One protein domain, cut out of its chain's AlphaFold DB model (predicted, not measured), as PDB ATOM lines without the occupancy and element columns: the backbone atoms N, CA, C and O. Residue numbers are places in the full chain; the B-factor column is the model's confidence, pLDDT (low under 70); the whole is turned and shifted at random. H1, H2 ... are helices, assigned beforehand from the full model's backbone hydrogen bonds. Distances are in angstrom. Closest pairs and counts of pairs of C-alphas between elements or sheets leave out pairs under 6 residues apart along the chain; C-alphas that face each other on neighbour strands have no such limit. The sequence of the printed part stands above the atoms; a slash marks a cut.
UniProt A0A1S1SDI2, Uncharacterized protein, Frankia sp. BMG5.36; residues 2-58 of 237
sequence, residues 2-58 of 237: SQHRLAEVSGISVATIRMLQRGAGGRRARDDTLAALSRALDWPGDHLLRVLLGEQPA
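Overview. This is residues 2 to 58 of the 237 residues of an uncharacterized protein of Frankia sp. BMG5.36 (UniProt A0A1S1SDI2). Four short helices pack at wide angles to one another: H3 is in the middle, its last residues make a corner with the last residues of H1, H4 folds back on H3 as a helical hairpin, and H2 makes a second corner with H1. The printed part has 57 residues, with H1 to H4 in chain order and no named strand: all helix. It is compact, radius of gyration of the C-alphas 11.0 A, spanning 28 by 27 by 17 A.

Along the chain. Find C-alpha 3 at (36.212, -19.801, 17.854), where H1, residues 3 to 10, begins. H2 covers residues 14 to 21; H3, residues 31 to 40, is longest at 14.2 A; H4, residues 47 to 52, ends at (44.152, -23.463, -0.517).

Arrangement. H3 touches H1 about perpendicular, 75 degrees; look at C-alphas 10 and 40, their closest, 5.2 A apart. H3 touches H4 at a steep tilt of 45 degrees, opposite ways; C-alphas 34 and 48 are closest, 5.8 A. H1 touches H2 about perpendicular, 81 degrees; C-alphas 7 and 14 are closest, 5.5 A. H2 and H3 are near each other; H4 is apart from H1 and H2. In H1, H2, H3 and H4 every O i to N i+4 pair is within hydrogen-bond range.

Size, cuts and confidence. C-alphas 15 and 58 are farthest apart, 30.1 A. The printed part has no cut and no long link. Look for pLDDT under 70 at residues 25 to 26 and 56 to 58.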
ATOM      1  N   SER A   2      38.562 -22.782  21.073       89.75
ATOM      2  CA  SER A   2      37.245 -22.215  20.706       89.75
ATOM      3  C   SER A   2      37.347 -21.117  19.633       89.75
ATOM      4  O   SER A   2      38.383 -20.463  19.516       89.75
ATOM      5  N   GLN A   3      36.260 -20.861  18.884       87.81
ATOM      6  CA  GLN A   3      36.212 -19.801  17.854       87.81
ATOM      7  C   GLN A   3      36.512 -18.407  18.425       87.81
ATOM      8  O   GLN A   3      37.178 -17.604  17.778       87.81
ATOM      9  N   HIS A   4      36.043 -18.126  19.644       91.19
ATOM     10  CA  HIS A   4      36.287 -16.853  20.321       91.19
ATOM     11  C   HIS A   4      37.767 -16.678  20.677       91.19
ATOM     12  O   HIS A   4      38.344 -15.626  20.428       91.19
ATOM     13  N   ARG A   5      38.403 -17.735  21.197       88.62
ATOM     14  CA  ARG A   5      39.834 -17.716  21.517       88.62
ATOM     15  C   ARG A   5      40.685 -17.590  20.253       88.62
ATOM     16  O   ARG A   5      41.682 -16.883  20.255       88.62
ATOM     17  N   LEU A   6      40.283 -18.238  19.160       90.94
ATOM     18  CA  LEU A   6      40.960 -18.094  17.871       90.94
ATOM     19  C   LEU A   6      40.828 -16.670  17.317       90.94
ATOM     20  O   LEU A   6      41.808 -16.123  16.820       90.94
ATOM     21  N   ALA A   7      39.651 -16.056  17.433       93.12
ATOM     22  CA  ALA A   7      39.427 -14.664  17.049       93.12
ATOM     23  C   ALA A   7      40.322 -13.695  17.834       93.12
ATOM     24  O   ALA A   7      40.944 -12.811  17.252       93.12
ATOM     25  N   GLU A   8      40.430 -13.908  19.144       93.75
ATOM     26  CA  GLU A   8      41.269 -13.108  20.032       93.75
ATOM     27  C   GLU A   8      42.761 -13.233  19.686       93.75
ATOM     28  O   GLU A   8      43.436 -12.223  19.506       93.75
ATOM     29  N   VAL A   9      43.262 -14.460  19.505       94.25
ATOM     30  CA  VAL A   9      44.683 -14.712  19.197       94.25
ATOM     31  C   VAL A   9      45.055 -14.270  17.776       94.25
ATOM     32  O   VAL A   9      46.156 -13.777  17.551       94.25
ATOM     33  N   SER A  10      44.151 -14.427  16.805       91.62
ATOM     34  CA  SER A  10      44.412 -14.064  15.403       91.62
ATOM     35  C   SER A  10      44.103 -12.602  15.063       91.62
ATOM     36  O   SER A  10      44.486 -12.137  13.990       91.62
ATOM     37  N   GLY A  11      43.392 -11.877  15.933       95.12
ATOM     38  CA  GLY A  11      42.898 -10.524  15.656       95.12
ATOM     39  C   GLY A  11      41.802 -10.464  14.581       95.12
ATOM     40  O   GLY A  11      41.516  -9.395  14.043       95.12
ATOM     41  N   ILE A  12      41.193 -11.602  14.237       94.56
ATOM     42  CA  ILE A  12      40.148 -11.715  13.214       94.56
ATOM     43  C   ILE A  12      38.792 -11.860  13.897       94.56
ATOM     44  O   ILE A  12      38.647 -12.599  14.862       94.56
ATOM     45  N   SER A  13      37.756 -11.194  13.382       95.25
ATOM     46  CA  SER A  13      36.424 -11.298  13.984       95.25
ATOM     47  C   SER A  13      35.857 -12.724  13.897       95.25
ATOM     48  O   SER A  13      36.019 -13.415  12.886       95.25
ATOM     49  N   VAL A  14      35.096 -13.145  14.914       93.62
ATOM     50  CA  VAL A  14      34.379 -14.437  14.910       93.62
ATOM     51  C   VAL A  14      33.458 -14.560  13.688       93.62
ATOM     52  O   VAL A  14      33.332 -15.634  13.106       93.62
ATOM     53  N   ALA A  15      32.844 -13.455  13.252       91.50
ATOM     54  CA  ALA A  15      32.012 -13.425  12.051       91.50
ATOM     55  C   ALA A  15      32.818 -13.738  10.779       91.50
ATOM     56  O   ALA A  15      32.346 -14.481   9.922       91.50
ATOM     57  N   THR A  16      34.045 -13.224  10.675       89.38
ATOM     58  CA  THR A  16      34.956 -13.520   9.562       89.38
ATOM     59  C   THR A  16      35.385 -14.984   9.574       89.38
ATOM     60  O   THR A  16      35.369 -15.615   8.524       89.38
ATOM     61  N   ILE A  17      35.695 -15.548  10.745       91.75
ATOM     62  CA  ILE A  17      36.022 -16.976  10.885       91.75
ATOM     63  C   ILE A  17      34.836 -17.838  10.428       91.75
ATOM     64  O   ILE A  17      35.007 -18.727   9.599       91.75
ATOM     65  N   ARG A  18      33.616 -17.519  10.876       89.81
ATOM     66  CA  ARG A  18      32.389 -18.220  10.454       89.81
ATOM     67  C   ARG A  18      32.106 -18.085   8.962       89.81
ATOM     68  O   ARG A  18      31.631 -19.024   8.341       89.81
ATOM     69  N   MET A  19      32.375 -16.920   8.381       87.12
ATOM     70  CA  MET A  19      32.238 -16.709   6.941       87.12
ATOM     71  C   MET A  19      33.243 -17.562   6.156       87.12
ATOM     72  O   MET A  19      32.875 -18.130   5.136       87.12
ATOM     73  N   LEU A  20      34.488 -17.682   6.628       87.75
ATOM     74  CA  LEU A  20      35.489 -18.556   6.010       87.75
ATOM     75  C   LEU A  20      35.077 -20.034   6.101       87.75
ATOM     76  O   LEU A  20      35.199 -20.754   5.117       87.75
ATOM     77  N   GLN A  21      34.520 -20.452   7.241       84.00
ATOM     78  CA  GLN A  21      34.009 -21.811   7.476       84.00
ATOM     79  C   GLN A  21      32.767 -22.176   6.664       84.00
ATOM     80  O   GLN A  21      32.510 -23.348   6.458       84.00
ATOM     81  N   ARG A  22      31.959 -21.204   6.235       81.50
ATOM     82  CA  ARG A  22      30.790 -21.464   5.370       81.50
ATOM     83  C   ARG A  22      31.146 -21.432   3.886       81.50
ATOM     84  O   ARG A  22      30.262 -21.467   3.036       81.50
ATOM     85  N   GLY A  23      32.432 -21.270   3.582       76.69
ATOM     86  CA  GLY A  23      32.906 -20.859   2.278       76.69
ATOM     87  C   GLY A  23      32.635 -19.369   2.096       76.69
ATOM     88  O   GLY A  23      31.526 -18.876   2.301       76.69
ATOM     89  N   ALA A  24      33.649 -18.616   1.681       71.62
ATOM     90  CA  ALA A  24      33.567 -17.163   1.529       71.62
ATOM     91  C   ALA A  24      32.699 -16.703   0.324       71.62
ATOM     92  O   ALA A  24      32.958 -15.668  -0.292       71.62
ATOM     93  N   GLY A  25      31.645 -17.456  -0.019       64.31
ATOM     94  CA  GLY A  25      30.633 -17.107  -1.017       64.31
ATOM     95  C   GLY A  25      31.207 -16.883  -2.414       64.31
ATOM     96  O   GLY A  25      30.787 -15.957  -3.103       64.31
ATOM     97  N   GLY A  26      32.230 -17.658  -2.794       69.31
ATOM     98  CA  GLY A  26      32.954 -17.507  -4.060       69.31
ATOM     99  C   GLY A  26      34.029 -16.412  -4.065       69.31
ATOM    100  O   GLY A  26      34.747 -16.270  -5.053       69.31
ATOM    101  N   ARG A  27      34.196 -15.643  -2.978       76.81
ATOM    102  CA  ARG A  27      35.339 -14.734  -2.820       76.81
ATOM    103  C   ARG A  27      36.495 -15.458  -2.148       76.81
ATOM    104  O   ARG A  27      36.322 -16.088  -1.113       76.81
ATOM    105  N   ARG A  28      37.695 -15.329  -2.711       79.94
ATOM    106  CA  ARG A  28      38.913 -15.877  -2.108       79.94
ATOM    107  C   ARG A  28      39.190 -15.182  -0.769       79.94
ATOM    108  O   ARG A  28      39.081 -13.957  -0.666       79.94
ATOM    109  N   ALA A  29      39.536 -15.966   0.250       84.62
ATOM    110  CA  ALA A  29      40.009 -15.443   1.526       84.62
ATOM    111  C   ALA A  29      41.270 -14.592   1.311       84.62
ATOM    112  O   ALA A  29      42.072 -14.881   0.423       84.62
ATOM    113  N   ARG A  30      41.449 -13.535   2.110       89.88
ATOM    114  CA  ARG A  30      42.667 -12.717   2.040       89.88
ATOM    115  C   ARG A  30      43.853 -13.508   2.584       89.88
ATOM    116  O   ARG A  30      43.750 -14.103   3.656       89.88
ATOM    117  N   ASP A  31      44.976 -13.431   1.884       91.62
ATOM    118  CA  ASP A  31      46.219 -14.126   2.236       91.62
ATOM    119  C   ASP A  31      46.688 -13.773   3.653       91.62
ATOM    120  O   ASP A  31      46.992 -14.661   4.446       91.62
ATOM    121  N   ASP A  32      46.609 -12.493   4.024       93.94
ATOM    122  CA  ASP A  32      46.957 -12.019   5.370       93.94
ATOM    123  C   ASP A  32      46.081 -12.645   6.463       93.94
ATOM    124  O   ASP A  32      46.549 -12.945   7.560       93.94
ATOM    125  N   THR A  33      44.797 -12.870   6.166       93.12
ATOM    126  CA  THR A  33      43.846 -13.489   7.097       93.12
ATOM    127  C   THR A  33      44.177 -14.966   7.300       93.12
ATOM    128  O   THR A  33      44.203 -15.438   8.434       93.12
ATOM    129  N   LEU A  34      44.495 -15.689   6.225       93.06
ATOM    130  CA  LEU A  34      44.931 -17.086   6.302       93.06
ATOM    131  C   LEU A  34      46.275 -17.229   7.028       93.06
ATOM    132  O   LEU A  34      46.461 -18.168   7.804       93.06
ATOM    133  N   ALA A  35      47.186 -16.275   6.838       94.25
ATOM    134  CA  ALA A  35      48.466 -16.262   7.526       94.25
ATOM    135  C   ALA A  35      48.331 -15.986   9.028       94.25
ATOM    136  O   ALA A  35      48.972 -16.653   9.842       94.25
ATOM    137  N   ALA A  36      47.470 -15.040   9.413       94.62
ATOM    138  CA  ALA A  36      47.170 -14.766  10.816       94.62
ATOM    139  C   ALA A  36      46.506 -15.968  11.508       94.62
ATOM    140  O   ALA A  36      46.893 -16.316  12.622       94.62
ATOM    141  N   LEU A  37      45.573 -16.650  10.833       92.81
ATOM    142  CA  LEU A  37      44.956 -17.876  11.352       92.81
ATOM    143  C   LEU A  37      45.967 -19.013  11.494       92.81
ATOM    144  O   LEU A  37      45.967 -19.687  12.517       92.81
ATOM    145  N   SER A  38      46.855 -19.195  10.511       94.50
ATOM    146  CA  SER A  38      47.887 -20.237  10.576       94.50
ATOM    147  C   SER A  38      48.817 -20.012  11.772       94.50
ATOM    148  O   SER A  38      49.035 -20.930  12.551       94.50
ATOM    149  N   ARG A  39      49.274 -18.773  12.002       94.31
ATOM    150  CA  ARG A  39      50.090 -18.440  13.185       94.31
ATOM    151  C   ARG A  39      49.338 -18.628  14.502       94.31
ATOM    152  O   ARG A  39      49.927 -19.092  15.467       94.31
ATOM    153  N   ALA A  40      48.052 -18.280  14.551       94.31
ATOM    154  CA  ALA A  40      47.232 -18.459  15.751       94.31
ATOM    155  C   ALA A  40      46.997 -19.939  16.109       94.31
ATOM    156  O   ALA A  40      46.711 -20.248  17.264       94.31
ATOM    157  N   LEU A  41      47.126 -20.834  15.127       92.75
ATOM    158  CA  LEU A  41      47.072 -22.289  15.283       92.75
ATOM    159  C   LEU A  41      48.458 -22.925  15.481       92.75
ATOM    160  O   LEU A  41      48.558 -24.148  15.519       92.75
ATOM    161  N   ASP A  42      49.506 -22.107  15.611       92.00
ATOM    162  CA  ASP A  42      50.908 -22.535  15.699       92.00
ATOM    163  C   ASP A  42      51.390 -23.332  14.468       92.00
ATOM    164  O   ASP A  42      52.236 -24.223  14.535       92.00
ATOM    165  N   TRP A  43      50.832 -23.009  13.299       93.12
ATOM    166  CA  TRP A  43      51.235 -23.545  12.002       93.12
ATOM    167  C   TRP A  43      52.132 -22.559  11.240       93.12
ATOM    168  O   TRP A  43      52.111 -21.350  11.506       93.12
ATOM    169  N   PRO A  44      52.899 -23.034  10.236       93.19
ATOM    170  CA  PRO A  44      53.622 -22.154   9.324       93.19
ATOM    171  C   PRO A  44      52.693 -21.093   8.722       93.19
ATOM    172  O   PRO A  44      51.566 -21.392   8.336       93.19
ATOM    173  N   GLY A  45      53.152 -19.842   8.629       90.62
ATOM    174  CA  GLY A  45      52.302 -18.711   8.225       90.62
ATOM    175  C   GLY A  45      51.703 -18.819   6.816       90.62
ATOM    176  O   GLY A  45      50.769 -18.105   6.493       90.62
ATOM    177  N   ASP A  46      52.219 -19.701   5.973       92.12
ATOM    178  CA  ASP A  46      51.740 -19.982   4.623       92.12
ATOM    179  C   ASP A  46      51.010 -21.331   4.514       92.12
ATOM    180  O   ASP A  46      50.605 -21.725   3.425       92.12
ATOM    181  N   HIS A  47      50.800 -22.037   5.629       89.56
ATOM    182  CA  HIS A  47      50.235 -23.383   5.639       89.56
ATOM    183  C   HIS A  47      48.828 -23.427   5.029       89.56
ATOM    184  O   HIS A  47      48.596 -24.154   4.065       89.56
ATOM    185  N   LEU A  48      47.905 -22.594   5.524       88.00
ATOM    186  CA  LEU A  48      46.543 -22.522   4.981       88.00
ATOM    187  C   LEU A  48      46.503 -21.999   3.539       88.00
ATOM    188  O   LEU A  48      45.607 -22.362   2.783       88.00
ATOM    189  N   LEU A  49      47.474 -21.173   3.143       89.00
ATOM    190  CA  LEU A  49      47.605 -20.705   1.764       89.00
ATOM    191  C   LEU A  49      48.007 -21.837   0.822       89.00
ATOM    192  O   LEU A  49      47.397 -21.977  -0.231       89.00
ATOM    193  N   ARG A  50      48.985 -22.659   1.211       88.38
ATOM    194  CA  ARG A  50      49.418 -23.827   0.433       88.38
ATOM    195  C   ARG A  50      48.288 -24.832   0.264       88.38
ATOM    196  O   ARG A  50      47.991 -25.211  -0.861       88.38
ATOM    197  N   VAL A  51      47.581 -25.148   1.352       87.44
ATOM    198  CA  VAL A  51      46.390 -26.011   1.304       87.44
ATOM    199  C   VAL A  51      45.342 -25.439   0.344       87.44
ATOM    200  O   VAL A  51      44.810 -26.170  -0.484       87.44
ATOM    201  N   LEU A  52      45.098 -24.124   0.384       83.56
ATOM    202  CA  LEU A  52      44.152 -23.463  -0.517       83.56
ATOM    203  C   LEU A  52      44.599 -23.458  -1.990       83.56
ATOM    204  O   LEU A  52      43.764 -23.379  -2.887       83.56
ATOM    205  N   LEU A  53      45.902 -23.531  -2.249       85.25
ATOM    206  CA  LEU A  53      46.479 -23.643  -3.590       85.25
ATOM    207  C   LEU A  53      46.589 -25.100  -4.074       85.25
ATOM    208  O   LEU A  53      47.035 -25.329  -5.195       85.25
ATOM    209  N   GLY A  54      46.194 -26.081  -3.253       82.81
ATOM    210  CA  GLY A  54      46.389 -27.506  -3.538       82.81
ATOM    211  C   GLY A  54      47.847 -27.963  -3.400       82.81
ATOM    212  O   GLY A  54      48.188 -29.083  -3.776       82.81
ATOM    213  N   GLU A  55      48.722 -27.115  -2.856       81.75
ATOM    214  CA  GLU A  55      50.096 -27.477  -2.532       81.75
ATOM    215  C   GLU A  55      50.114 -28.237  -1.206       81.75
ATOM    216  O   GLU A  55      49.637 -27.748  -0.178       81.75
ATOM    217  N   GLN A  56      50.697 -29.437  -1.203       62.62
ATOM    218  CA  GLN A  56      50.841 -30.200   0.029       62.62
ATOM    219  C   GLN A  56      51.843 -29.477   0.944       62.62
ATOM    220  O   GLN A  56      53.008 -29.314   0.563       62.62
ATOM    221  N   PRO A  57      51.430 -29.010   2.137       62.91
ATOM    222  CA  PRO A  57      52.355 -28.362   3.046       62.91
ATOM    223  C   PRO A  57      53.430 -29.375   3.442       62.91
ATOM    224  O   PRO A  57      53.115 -30.500   3.825       62.91
ATOM    225  N   ALA A  58      54.701 -28.983   3.310       61.53
ATOM    226  CA  ALA A  58      55.822 -29.799   3.753       61.53
ATOM    227  C   ALA A  58      55.581 -30.211   5.208       61.53
ATOM    228  O   ALA A  58      55.392 -29.356   6.075       61.53
TER     229      ALA A  58